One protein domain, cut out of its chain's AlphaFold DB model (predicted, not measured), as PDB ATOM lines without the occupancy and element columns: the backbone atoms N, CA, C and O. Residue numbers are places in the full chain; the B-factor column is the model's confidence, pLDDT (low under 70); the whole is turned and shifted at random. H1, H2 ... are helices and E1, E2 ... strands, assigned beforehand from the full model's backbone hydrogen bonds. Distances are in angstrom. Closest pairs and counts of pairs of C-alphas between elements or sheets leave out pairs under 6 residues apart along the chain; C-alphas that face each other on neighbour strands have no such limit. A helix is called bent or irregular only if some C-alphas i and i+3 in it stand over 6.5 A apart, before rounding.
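What this domain is: This is residues 2 to 69 of the 140 residues of an uncharacterized protein of viral metagenome (UniProt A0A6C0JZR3). Two long helices, H1 and H2, make the legs of a narrow, open U, and a small hairpin of two short strands, E1 and E2, makes the head that joins them at one end. The chain runs along H1 into the head, turns there and runs back along H2, the longer leg, with an empty gap between the legs that widens a little away from the head. The printed part has 68 residues, with two named helices and two named strands in the order H1, E1, E2, H2; the sheet is E1 - E2, antiparallel, and the class is mostly helix. The whole is only just loose, close to extended, with a radius of gyration of the C-alphas of 16.1 A, and it spans 52 by 23 by 16 A along its three main axes.

How they stand to each other: Start at Asp 2 and go into H1, residues 3 to 24, where y falls as you read down the lines. Residues 2 to 20, of which 3 to 20 belong to H1, stand free. A tight link of one residue, Phe 25, leads to E1, residues 26 to 28, and a short link of six residues leads from there to E2, residues 35 to 37. E1 and E2 are a hairpin of antiparallel neighbours, with 141 degrees between their N-to-C directions. Look at C-alphas 27 and 36, which face each other at 5.3 A; beside them N 27 and O 36 are within hydrogen-bond range at 3.0 A, and so are N 36 and O 27, also at 3.0 A. Looking back from E2 to H1, the closest C-alphas of the two are those of Ile 37 and Phe 22, 7.3 A apart. Past E2, residues 36 to 37 of E2 pair with residues 40 to 41 in a short antiparallel pairing. A tight link of four residues joins E2 to H2, residues 42 to 68, and the closest C-alphas of E2 and H2 are those of Arg 35 and Ser 42, 5.4 A apart. Residues 46 to 69, of which 46 to 68 belong to H2, stand free. H1 and H2 are only just apart, with their closest C-alphas at 8.5 A, and E1 and H2 are only just apart too, at 8.3 A. In H1 and H2 every O i to N i+4 pair is within hydrogen-bond range, and neither helix is bent.

Where its parts are: Find C-alpha 3 at (44.360, 23.567, 48.918), where H1 begins; it has 22 residues and runs 31.4 A to C-alpha 24 at (36.059, -4.104, 36.506). E1, Ser 26 to Ser 28, and E2, Arg 35 to Ile 37, have three residues each, 6.7 A and 6.6 A from first to last C-alpha. Then find C-alpha 42 at (24.243, 1.806, 37.427), where H2 begins; its 27 residues run 38.3 A to C-alpha 68 at (33.397, 33.188, 57.288).

The domain as a whole: The two C-alphas farthest apart are those of Ser 30, in the link between E1 and E2, and Arg 69, at 52.0 A. The C-alphas of the first and last printed residues, Asp 2 and Arg 69, are 22.9 A apart. The printed part, residues 2 to 69 of a full chain of 140 residues, has no cut, and it has no long link. Read the B-factor column for the model's confidence: the mean pLDDT of the printed part is 76.9, and 14 residues are under 70, namely residues 3 to 4, residues 25 to 35 and residue 37. H2 has a mean pLDDT of 83, H1 of 77, E2 of 69 and E1 of 63.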
ATOM      1  N   ASP A   2      49.170  23.321  49.128       79.06
ATOM      2  CA  ASP A   2      48.140  24.249  48.665       79.06
ATOM      3  C   ASP A   2      46.796  23.522  48.523       79.06
ATOM      4  O   ASP A   2      46.763  22.362  48.095       79.06
ATOM      5  N   PHE A   3      45.697  24.180  48.893       68.56
ATOM      6  CA  PHE A   3      44.360  23.567  48.918       68.56
ATOM      7  C   PHE A   3      43.972  22.993  47.544       68.56
ATOM      8  O   PHE A   3      43.364  21.926  47.449       68.56
ATOM      9  N   MET A   4      44.433  23.648  46.476       64.81
ATOM     10  CA  MET A   4      44.274  23.205  45.093       64.81
ATOM     11  C   MET A   4      44.848  21.801  44.842       64.81
ATOM     12  O   MET A   4      44.188  20.974  44.217       64.81
ATOM     13  N   TYR A   5      46.039  21.485  45.362       77.62
ATOM     14  CA  TYR A   5      46.649  20.165  45.162       77.62
ATOM     15  C   TYR A   5      45.889  19.066  45.903       77.62
ATOM     16  O   TYR A   5      45.743  17.964  45.381       77.62
ATOM     17  N   ILE A   6      45.353  19.374  47.087       76.94
ATOM     18  CA  ILE A   6      44.525  18.436  47.855       76.94
ATOM     19  C   ILE A   6      43.239  18.120  47.079       76.94
ATOM     20  O   ILE A   6      42.884  16.949  46.945       76.94
ATOM     21  N   ALA A   7      42.584  19.137  46.511       71.62
ATOM     22  CA  ALA A   7      41.377  18.962  45.705       71.62
ATOM     23  C   ALA A   7      41.635  18.144  44.427       71.62
ATOM     24  O   ALA A   7      40.867  17.230  44.121       71.62
ATOM     25  N   ILE A   8      42.736  18.417  43.714       76.12
ATOM     26  CA  ILE A   8      43.118  17.673  42.501       76.12
ATOM     27  C   ILE A   8      43.410  16.204  42.828       76.12
ATOM     28  O   ILE A   8      42.922  15.314  42.133       76.12
ATOM     29  N   ILE A   9      44.165  15.933  43.897       85.88
ATOM     30  CA  ILE A   9      44.509  14.563  44.303       85.88
ATOM     31  C   ILE A   9      43.258  13.800  44.751       85.88
ATOM     32  O   ILE A   9      43.056  12.663  44.328       85.88
ATOM     33  N   ALA A  10      42.395  14.419  45.562       77.62
ATOM     34  CA  ALA A  10      41.152  13.799  46.014       77.62
ATOM     35  C   ALA A  10      40.200  13.513  44.841       77.62
ATOM     36  O   ALA A  10      39.693  12.397  44.720       77.62
ATOM     37  N   GLY A  11      40.008  14.484  43.940       76.00
ATOM     38  CA  GLY A  11      39.196  14.312  42.734       76.00
ATOM     39  C   GLY A  11      39.749  13.225  41.809       76.00
ATOM     40  O   GLY A  11      38.994  12.379  41.332       76.00
ATOM     41  N   GLY A  12      41.072  13.188  41.619       82.56
ATOM     42  CA  GLY A  12      41.754  12.153  40.842       82.56
ATOM     43  C   GLY A  12      41.591  10.755  41.441       82.56
ATOM     44  O   GLY A  12      41.249   9.819  40.721       82.56
ATOM     45  N   LEU A  13      41.760  10.609  42.760       87.00
ATOM     46  CA  LEU A  13      41.559   9.336  43.462       87.00
ATOM     47  C   LEU A  13      40.116   8.840  43.345       87.00
ATOM     48  O   LEU A  13      39.908   7.668  43.039       87.00
ATOM     49  N   ILE A  14      39.129   9.722  43.527       82.88
ATOM     50  CA  ILE A  14      37.711   9.378  43.347       82.88
ATOM     51  C   ILE A  14      37.447   8.961  41.894       82.88
ATOM     52  O   ILE A  14      36.794   7.947  41.661       82.88
ATOM     53  N   GLY A  15      37.998   9.687  40.916       78.31
ATOM     54  CA  GLY A  15      37.865   9.361  39.494       78.31
ATOM     55  C   GLY A  15      38.449   7.992  39.135       78.31
ATOM     56  O   GLY A  15      37.795   7.210  38.446       78.31
ATOM     57  N   ILE A  16      39.639   7.663  39.647       84.69
ATOM     58  CA  ILE A  16      40.265   6.342  39.474       84.69
ATOM     59  C   ILE A  16      39.401   5.259  40.118       84.69
ATOM     60  O   ILE A  16      39.136   4.228  39.501       84.69
ATOM     61  N   LEU A  17      38.928   5.496  41.342       82.62
ATOM     62  CA  LEU A  17      38.131   4.534  42.094       82.62
ATOM     63  C   LEU A  17      36.800   4.241  41.388       82.62
ATOM     64  O   LEU A  17      36.439   3.075  41.227       82.62
ATOM     65  N   LEU A  18      36.128   5.276  40.873       75.69
ATOM     66  CA  LEU A  18      34.941   5.133  40.029       75.69
ATOM     67  C   LEU A  18      35.268   4.410  38.718       75.69
ATOM     68  O   LEU A  18      34.553   3.486  38.342       75.69
ATOM     69  N   SER A  19      36.365   4.759  38.042       80.88
ATOM     70  CA  SER A  19      36.777   4.094  36.800       80.88
ATOM     71  C   SER A  19      36.996   2.589  36.996       80.88
ATOM     72  O   SER A  19      36.512   1.792  36.194       80.88
ATOM     73  N   VAL A  20      37.629   2.176  38.099       81.94
ATOM     74  CA  VAL A  20      37.811   0.758  38.453       81.94
ATOM     75  C   VAL A  20      36.475   0.091  38.798       81.94
ATOM     76  O   VAL A  20      36.205  -1.012  38.322       81.94
ATOM     77  N   LEU A  21      35.613   0.760  39.570       75.31
ATOM     78  CA  LEU A  21      34.262   0.286  39.904       75.31
ATOM     79  C   LEU A  21      33.430  -0.008  38.650       75.31
ATOM     80  O   LEU A  21      32.873  -1.096  38.505       75.31
ATOM     81  N   PHE A  22      33.380   0.941  37.717       70.00
ATOM     82  CA  PHE A  22      32.612   0.807  36.482       70.00
ATOM     83  C   PHE A  22      33.303  -0.090  35.446       70.00
ATOM     84  O   PHE A  22      32.620  -0.781  34.689       70.00
ATOM     85  N   GLY A  23      34.633  -0.120  35.411       72.06
ATOM     86  CA  GLY A  23      35.405  -0.914  34.457       72.06
ATOM     87  C   GLY A  23      35.466  -2.399  34.808       72.06
ATOM     88  O   GLY A  23      35.217  -3.241  33.949       72.06
ATOM     89  N   VAL A  24      35.771  -2.726  36.068       74.44
ATOM     90  CA  VAL A  24      36.059  -4.104  36.506       74.44
ATOM     91  C   VAL A  24      34.823  -4.795  37.078       74.44
ATOM     92  O   VAL A  24      34.615  -5.983  36.838       74.44
ATOM     93  N   PHE A  25      33.983  -4.071  37.824       67.69
ATOM     94  CA  PHE A  25      32.862  -4.671  38.558       67.69
ATOM     95  C   PHE A  25      31.509  -4.550  37.850       67.69
ATOM     96  O   PHE A  25      30.519  -5.100  38.343       67.69
ATOM     97  N   SER A  26      31.437  -3.877  36.694       63.75
ATOM     98  CA  SER A  26      30.184  -3.795  35.941       63.75
ATOM     99  C   SER A  26      29.884  -5.108  35.217       63.75
ATOM    100  O   SER A  26      30.664  -5.595  34.400       63.75
ATOM    101  N   ARG A  27      28.722  -5.694  35.513       66.62
ATOM    102  CA  ARG A  27      28.197  -6.861  34.793       66.62
ATOM    103  C   ARG A  27      27.104  -6.417  33.825       66.62
ATOM    104  O   ARG A  27      26.283  -5.560  34.163       66.62
ATOM    105  N   SER A  28      27.101  -6.995  32.625       58.78
ATOM    106  CA  SER A  28      26.053  -6.784  31.622       58.78
ATOM    107  C   SER A  28      24.706  -7.280  32.157       58.78
ATOM    108  O   SER A  28      24.591  -8.443  32.548       58.78
ATOM    109  N   GLY A  29      23.716  -6.385  32.225       59.81
ATOM    110  CA  GLY A  29      22.331  -6.715  32.564       59.81
ATOM    111  C   GLY A  29      21.532  -7.208  31.352       59.81
ATOM    112  O   GLY A  29      22.083  -7.393  30.270       59.81
ATOM    113  N   SER A  30      20.225  -7.419  31.542       56.31
ATOM    114  CA  SER A  30      19.283  -7.795  30.474       56.31
ATOM    115  C   SER A  30      18.966  -6.650  29.503       56.31
ATOM    116  O   SER A  30      18.542  -6.915  28.385       56.31
ATOM    117  N   ASP A  31      19.193  -5.399  29.913       59.47
ATOM    118  CA  ASP A  31      19.080  -4.206  29.074       59.47
ATOM    119  C   ASP A  31      20.466  -3.738  28.623       59.47
ATOM    120  O   ASP A  31      21.381  -3.584  29.433       59.47
ATOM    121  N   ALA A  32      20.616  -3.434  27.331       58.78
ATOM    122  CA  ALA A  32      21.888  -2.993  26.745       58.78
ATOM    123  C   ALA A  32      22.428  -1.676  27.344       58.78
ATOM    124  O   ALA A  32      23.620  -1.390  27.238       58.78
ATOM    125  N   PHE A  33      21.559  -0.889  27.989       56.16
ATOM    126  CA  PHE A  33      21.873   0.435  28.530       56.16
ATOM    127  C   PHE A  33      22.011   0.482  30.060       56.16
ATOM    128  O   PHE A  33      22.412   1.520  30.587       56.16
ATOM    129  N   THR A  34      21.729  -0.605  30.791       60.19
ATOM    130  CA  THR A  34      21.909  -0.652  32.253       60.19
ATOM    131  C   THR A  34      22.920  -1.725  32.643       60.19
ATOM    132  O   THR A  34      22.823  -2.898  32.276       60.19
ATOM    133  N   ARG A  35      23.939  -1.323  33.409       67.81
ATOM    134  CA  ARG A  35      24.908  -2.259  33.990       67.81
ATOM    135  C   ARG A  35      24.631  -2.408  35.471       67.81
ATOM    136  O   ARG A  35      24.229  -1.455  36.128       67.81
ATOM    137  N   ARG A  36      24.849  -3.606  36.011       70.00
ATOM    138  CA  ARG A  36      24.726  -3.834  37.453       70.00
ATOM    139  C   ARG A  36      26.101  -3.794  38.096       70.00
ATOM    140  O   ARG A  36      27.024  -4.453  37.614       70.00
ATOM    141  N   ILE A  37      26.219  -3.045  39.186       68.75
ATOM    142  CA  ILE A  37      27.418  -2.975  40.026       68.75
ATOM    143  C   ILE A  37      26.980  -3.414  41.420       68.75
ATOM    144  O   ILE A  37      26.084  -2.816  42.007       68.75
ATOM    145  N   PHE A  38      27.535  -4.525  41.912       70.88
ATOM    146  CA  PHE A  38      27.164  -5.121  43.207       70.88
ATOM    147  C   PHE A  38      25.650  -5.349  43.417       70.88
ATOM    148  O   PHE A  38      25.149  -5.263  44.530       70.88
ATOM    149  N   GLY A  39      24.908  -5.656  42.348       70.38
ATOM    150  CA  GLY A  39      23.462  -5.919  42.415       70.38
ATOM    151  C   GLY A  39      22.569  -4.677  42.322       70.38
ATOM    152  O   GLY A  39      21.372  -4.839  42.103       70.38
ATOM    153  N   MET A  40      23.137  -3.469  42.386       74.06
ATOM    154  CA  MET A  40      22.432  -2.208  42.130       74.06
ATOM    155  C   MET A  40      22.513  -1.815  40.652       74.06
ATOM    156  O   MET A  40      23.484  -2.147  39.961       74.06
ATOM    157  N   SER A  41      21.489  -1.115  40.156       80.81
ATOM    158  CA  SER A  41      21.514  -0.499  38.827       80.81
ATOM    159  C   SER A  41      22.573   0.603  38.780       80.81
ATOM    160  O   SER A  41      22.698   1.395  39.712       80.81
ATOM    161  N   SER A  42      23.315   0.700  37.675       74.25
ATOM    162  CA  SER A  42      24.243   1.806  37.427       74.25
ATOM    163  C   SER A  42      23.545   3.165  37.462       74.25
ATOM    164  O   SER A  42      24.170   4.147  37.841       74.25
ATOM    165  N   TYR A  43      22.266   3.222  37.078       77.44
ATOM    166  CA  TYR A  43      21.470   4.444  37.157       77.44
ATOM    167  C   TYR A  43      21.262   4.878  38.611       77.44
ATOM    168  O   TYR A  43      21.613   6.002  38.949       77.44
ATOM    169  N   ASP A  44      20.783   3.967  39.465       80.25
ATOM    170  CA  ASP A  44      20.527   4.250  40.882       80.25
ATOM    171  C   ASP A  44      21.823   4.666  41.586       80.25
ATOM    172  O   ASP A  44      21.868   5.694  42.249       80.25
ATOM    173  N   PHE A  45      22.925   3.948  41.337       80.06
ATOM    174  CA  PHE A  45      24.223   4.270  41.932       80.06
ATOM    175  C   PHE A  45      24.741   5.661  41.531       80.06
ATOM    176  O   PHE A  45      25.252   6.401  42.372       80.06
ATOM    177  N   ILE A  46      24.629   6.030  40.250       81.44
ATOM    178  CA  ILE A  46      25.055   7.357  39.778       81.44
ATOM    179  C   ILE A  46      24.137   8.435  40.347       81.44
ATOM    180  O   ILE A  46      24.628   9.461  40.816       81.44
ATOM    181  N   PHE A  47      22.823   8.217  40.308       77.88
ATOM    182  CA  PHE A  47      21.843   9.171  40.806       77.88
ATOM    183  C   PHE A  47      22.034   9.432  42.304       77.88
ATOM    184  O   PHE A  47      22.203  10.585  42.703       77.88
ATOM    185  N   ASP A  48      22.122   8.376  43.112       82.12
ATOM    186  CA  ASP A  48      22.370   8.467  44.552       82.12
ATOM    187  C   ASP A  48      23.726   9.118  44.844       82.12
ATOM    188  O   ASP A  48      23.839   9.948  45.748       82.12
ATOM    189  N   GLY A  49      24.749   8.810  44.039       85.00
ATOM    190  CA  GLY A  49      26.055   9.460  44.112       85.00
ATOM    191  C   GLY A  49      25.984  10.969  43.860       85.00
ATOM    192  O   GLY A  49      26.565  11.746  44.619       85.00
ATOM    193  N   ILE A  50      25.239  11.408  42.840       82.94
ATOM    194  CA  ILE A  50      25.022  12.836  42.551       82.94
ATOM    195  C   ILE A  50      24.276  13.505  43.710       82.94
ATOM    196  O   ILE A  50      24.698  14.569  44.168       82.94
ATOM    197  N   VAL A  51      23.211  12.877  44.217       84.69
ATOM    198  CA  VAL A  51      22.445  13.387  45.365       84.69
ATOM    199  C   VAL A  51      23.346  13.525  46.593       84.69
ATOM    200  O   VAL A  51      23.337  14.569  47.247       84.69
ATOM    201  N   PHE A  52      24.175  12.520  46.880       85.00
ATOM    202  CA  PHE A  52      25.124  12.556  47.988       85.00
ATOM    203  C   PHE A  52      26.131  13.705  47.846       85.00
ATOM    204  O   PHE A  52      26.303  14.485  48.784       85.00
ATOM    205  N   ILE A  53      26.750  13.858  46.669       85.19
ATOM    206  CA  ILE A  53      27.699  14.948  46.393       85.19
ATOM    207  C   ILE A  53      27.025  16.310  46.574       85.19
ATOM    208  O   ILE A  53      27.602  17.192  47.207       85.19
ATOM    209  N   MET A  54      25.797  16.480  46.074       82.12
ATOM    210  CA  MET A  54      25.037  17.719  46.253       82.12
ATOM    211  C   MET A  54      24.768  18.026  47.730       82.12
ATOM    212  O   MET A  54      24.979  19.161  48.162       82.12
ATOM    213  N   CYS A  55      24.346  17.033  48.514       84.06
ATOM    214  CA  CYS A  55      24.113  17.194  49.950       84.06
ATOM    215  C   CYS A  55      25.396  17.581  50.698       84.06
ATOM    216  O   CYS A  55      25.384  18.517  51.498       84.06
ATOM    217  N   VAL A  56      26.513  16.905  50.413       88.38
ATOM    218  CA  VAL A  56      27.813  17.209  51.030       88.38
ATOM    219  C   VAL A  56      28.294  18.605  50.638       88.38
ATOM    220  O   VAL A  56      28.721  19.361  51.508       88.38
ATOM    221  N   ALA A  57      28.178  18.985  49.362       84.75
ATOM    222  CA  ALA A  57      28.553  20.316  48.888       84.75
ATOM    223  C   ALA A  57      27.720  21.416  49.563       84.75
ATOM    224  O   ALA A  57      28.270  22.433  49.986       84.75
ATOM    225  N   PHE A  58      26.413  21.194  49.724       85.88
ATOM    226  CA  PHE A  58      25.534  22.126  50.424       85.88
ATOM    227  C   PHE A  58      25.914  22.275  51.903       85.88
ATOM    228  O   PHE A  58      26.037  23.396  52.392       85.88
ATOM    229  N   LEU A  59      26.153  21.166  52.613       88.69
ATOM    230  CA  LEU A  59      26.583  21.191  54.018       88.69
ATOM    231  C   LEU A  59      27.942  21.872  54.196       88.69
ATOM    232  O   LEU A  59      28.128  22.651  55.134       88.69
ATOM    233  N   PHE A  60      28.880  21.610  53.287       87.31
ATOM    234  CA  PHE A  60      30.179  22.267  53.272       87.31
ATOM    235  C   PHE A  60      30.028  23.781  53.085       87.31
ATOM    236  O   PHE A  60      30.529  24.545  53.909       87.31
ATOM    237  N   LEU A  61      29.273  24.220  52.070       84.06
ATOM    238  CA  LEU A  61      29.000  25.640  51.825       84.06
ATOM    239  C   LEU A  61      28.301  26.305  53.011       84.06
ATOM    240  O   LEU A  61      28.700  27.395  53.410       84.06
ATOM    241  N   ALA A  62      27.309  25.646  53.610       85.12
ATOM    242  CA  ALA A  62      26.625  26.147  54.797       85.12
ATOM    243  C   ALA A  62      27.588  26.328  55.979       85.12
ATOM    244  O   ALA A  62      27.532  27.339  56.680       85.12
ATOM    245  N   THR A  63      28.512  25.384  56.168       86.31
ATOM    246  CA  THR A  63      29.527  25.453  57.225       86.31
ATOM    247  C   THR A  63      30.500  26.603  56.979       86.31
ATOM    248  O   THR A  63      30.710  27.423  57.869       86.31
ATOM    249  N   VAL A  64      31.053  26.714  55.765       83.88
ATOM    250  CA  VAL A  64      31.979  27.800  55.404       83.88
ATOM    251  C   VAL A  64      31.290  29.157  55.521       83.88
ATOM    252  O   VAL A  64      31.839  30.065  56.133       83.88
ATOM    253  N   SER A  65      30.059  29.279  55.024       83.69
ATOM    254  CA  SER A  65      29.222  30.472  55.173       83.69
ATOM    255  C   SER A  65      29.009  30.859  56.641       83.69
ATOM    256  O   SER A  65      29.166  32.023  57.005       83.69
ATOM    257  N   GLY A  66      28.721  29.881  57.504       79.88
ATOM    258  CA  GLY A  66      28.546  30.099  58.938       79.88
ATOM    259  C   GLY A  66      29.826  30.495  59.682       79.88
ATOM    260  O   GLY A  66      29.724  31.167  60.713       79.88
ATOM    261  N   VAL A  67      31.002  30.101  59.178       82.12
ATOM    262  CA  VAL A  67      32.319  30.428  59.755       82.12
ATOM    263  C   VAL A  67      32.838  31.774  59.249       82.12
ATOM    264  O   VAL A  67      33.221  32.609  60.061       82.12
ATOM    265  N   VAL A  68      32.844  31.985  57.929       88.06
ATOM    266  CA  VAL A  68      33.397  33.188  57.288       88.06
ATOM    267  C   VAL A  68      32.495  34.394  57.525       88.06
ATOM    268  O   VAL A  68      33.001  35.461  57.863       88.06
ATOM    269  N   ARG A  69      31.170  34.216  57.396       85.69
ATOM    270  CA  ARG A  69      30.157  35.268  57.576       85.69
ATOM    271  C   ARG A  69      30.551  36.564  56.879       85.69
ATOM    272  O   ARG A  69      30.632  37.618  57.509       85.69
TER     273      ARG A  69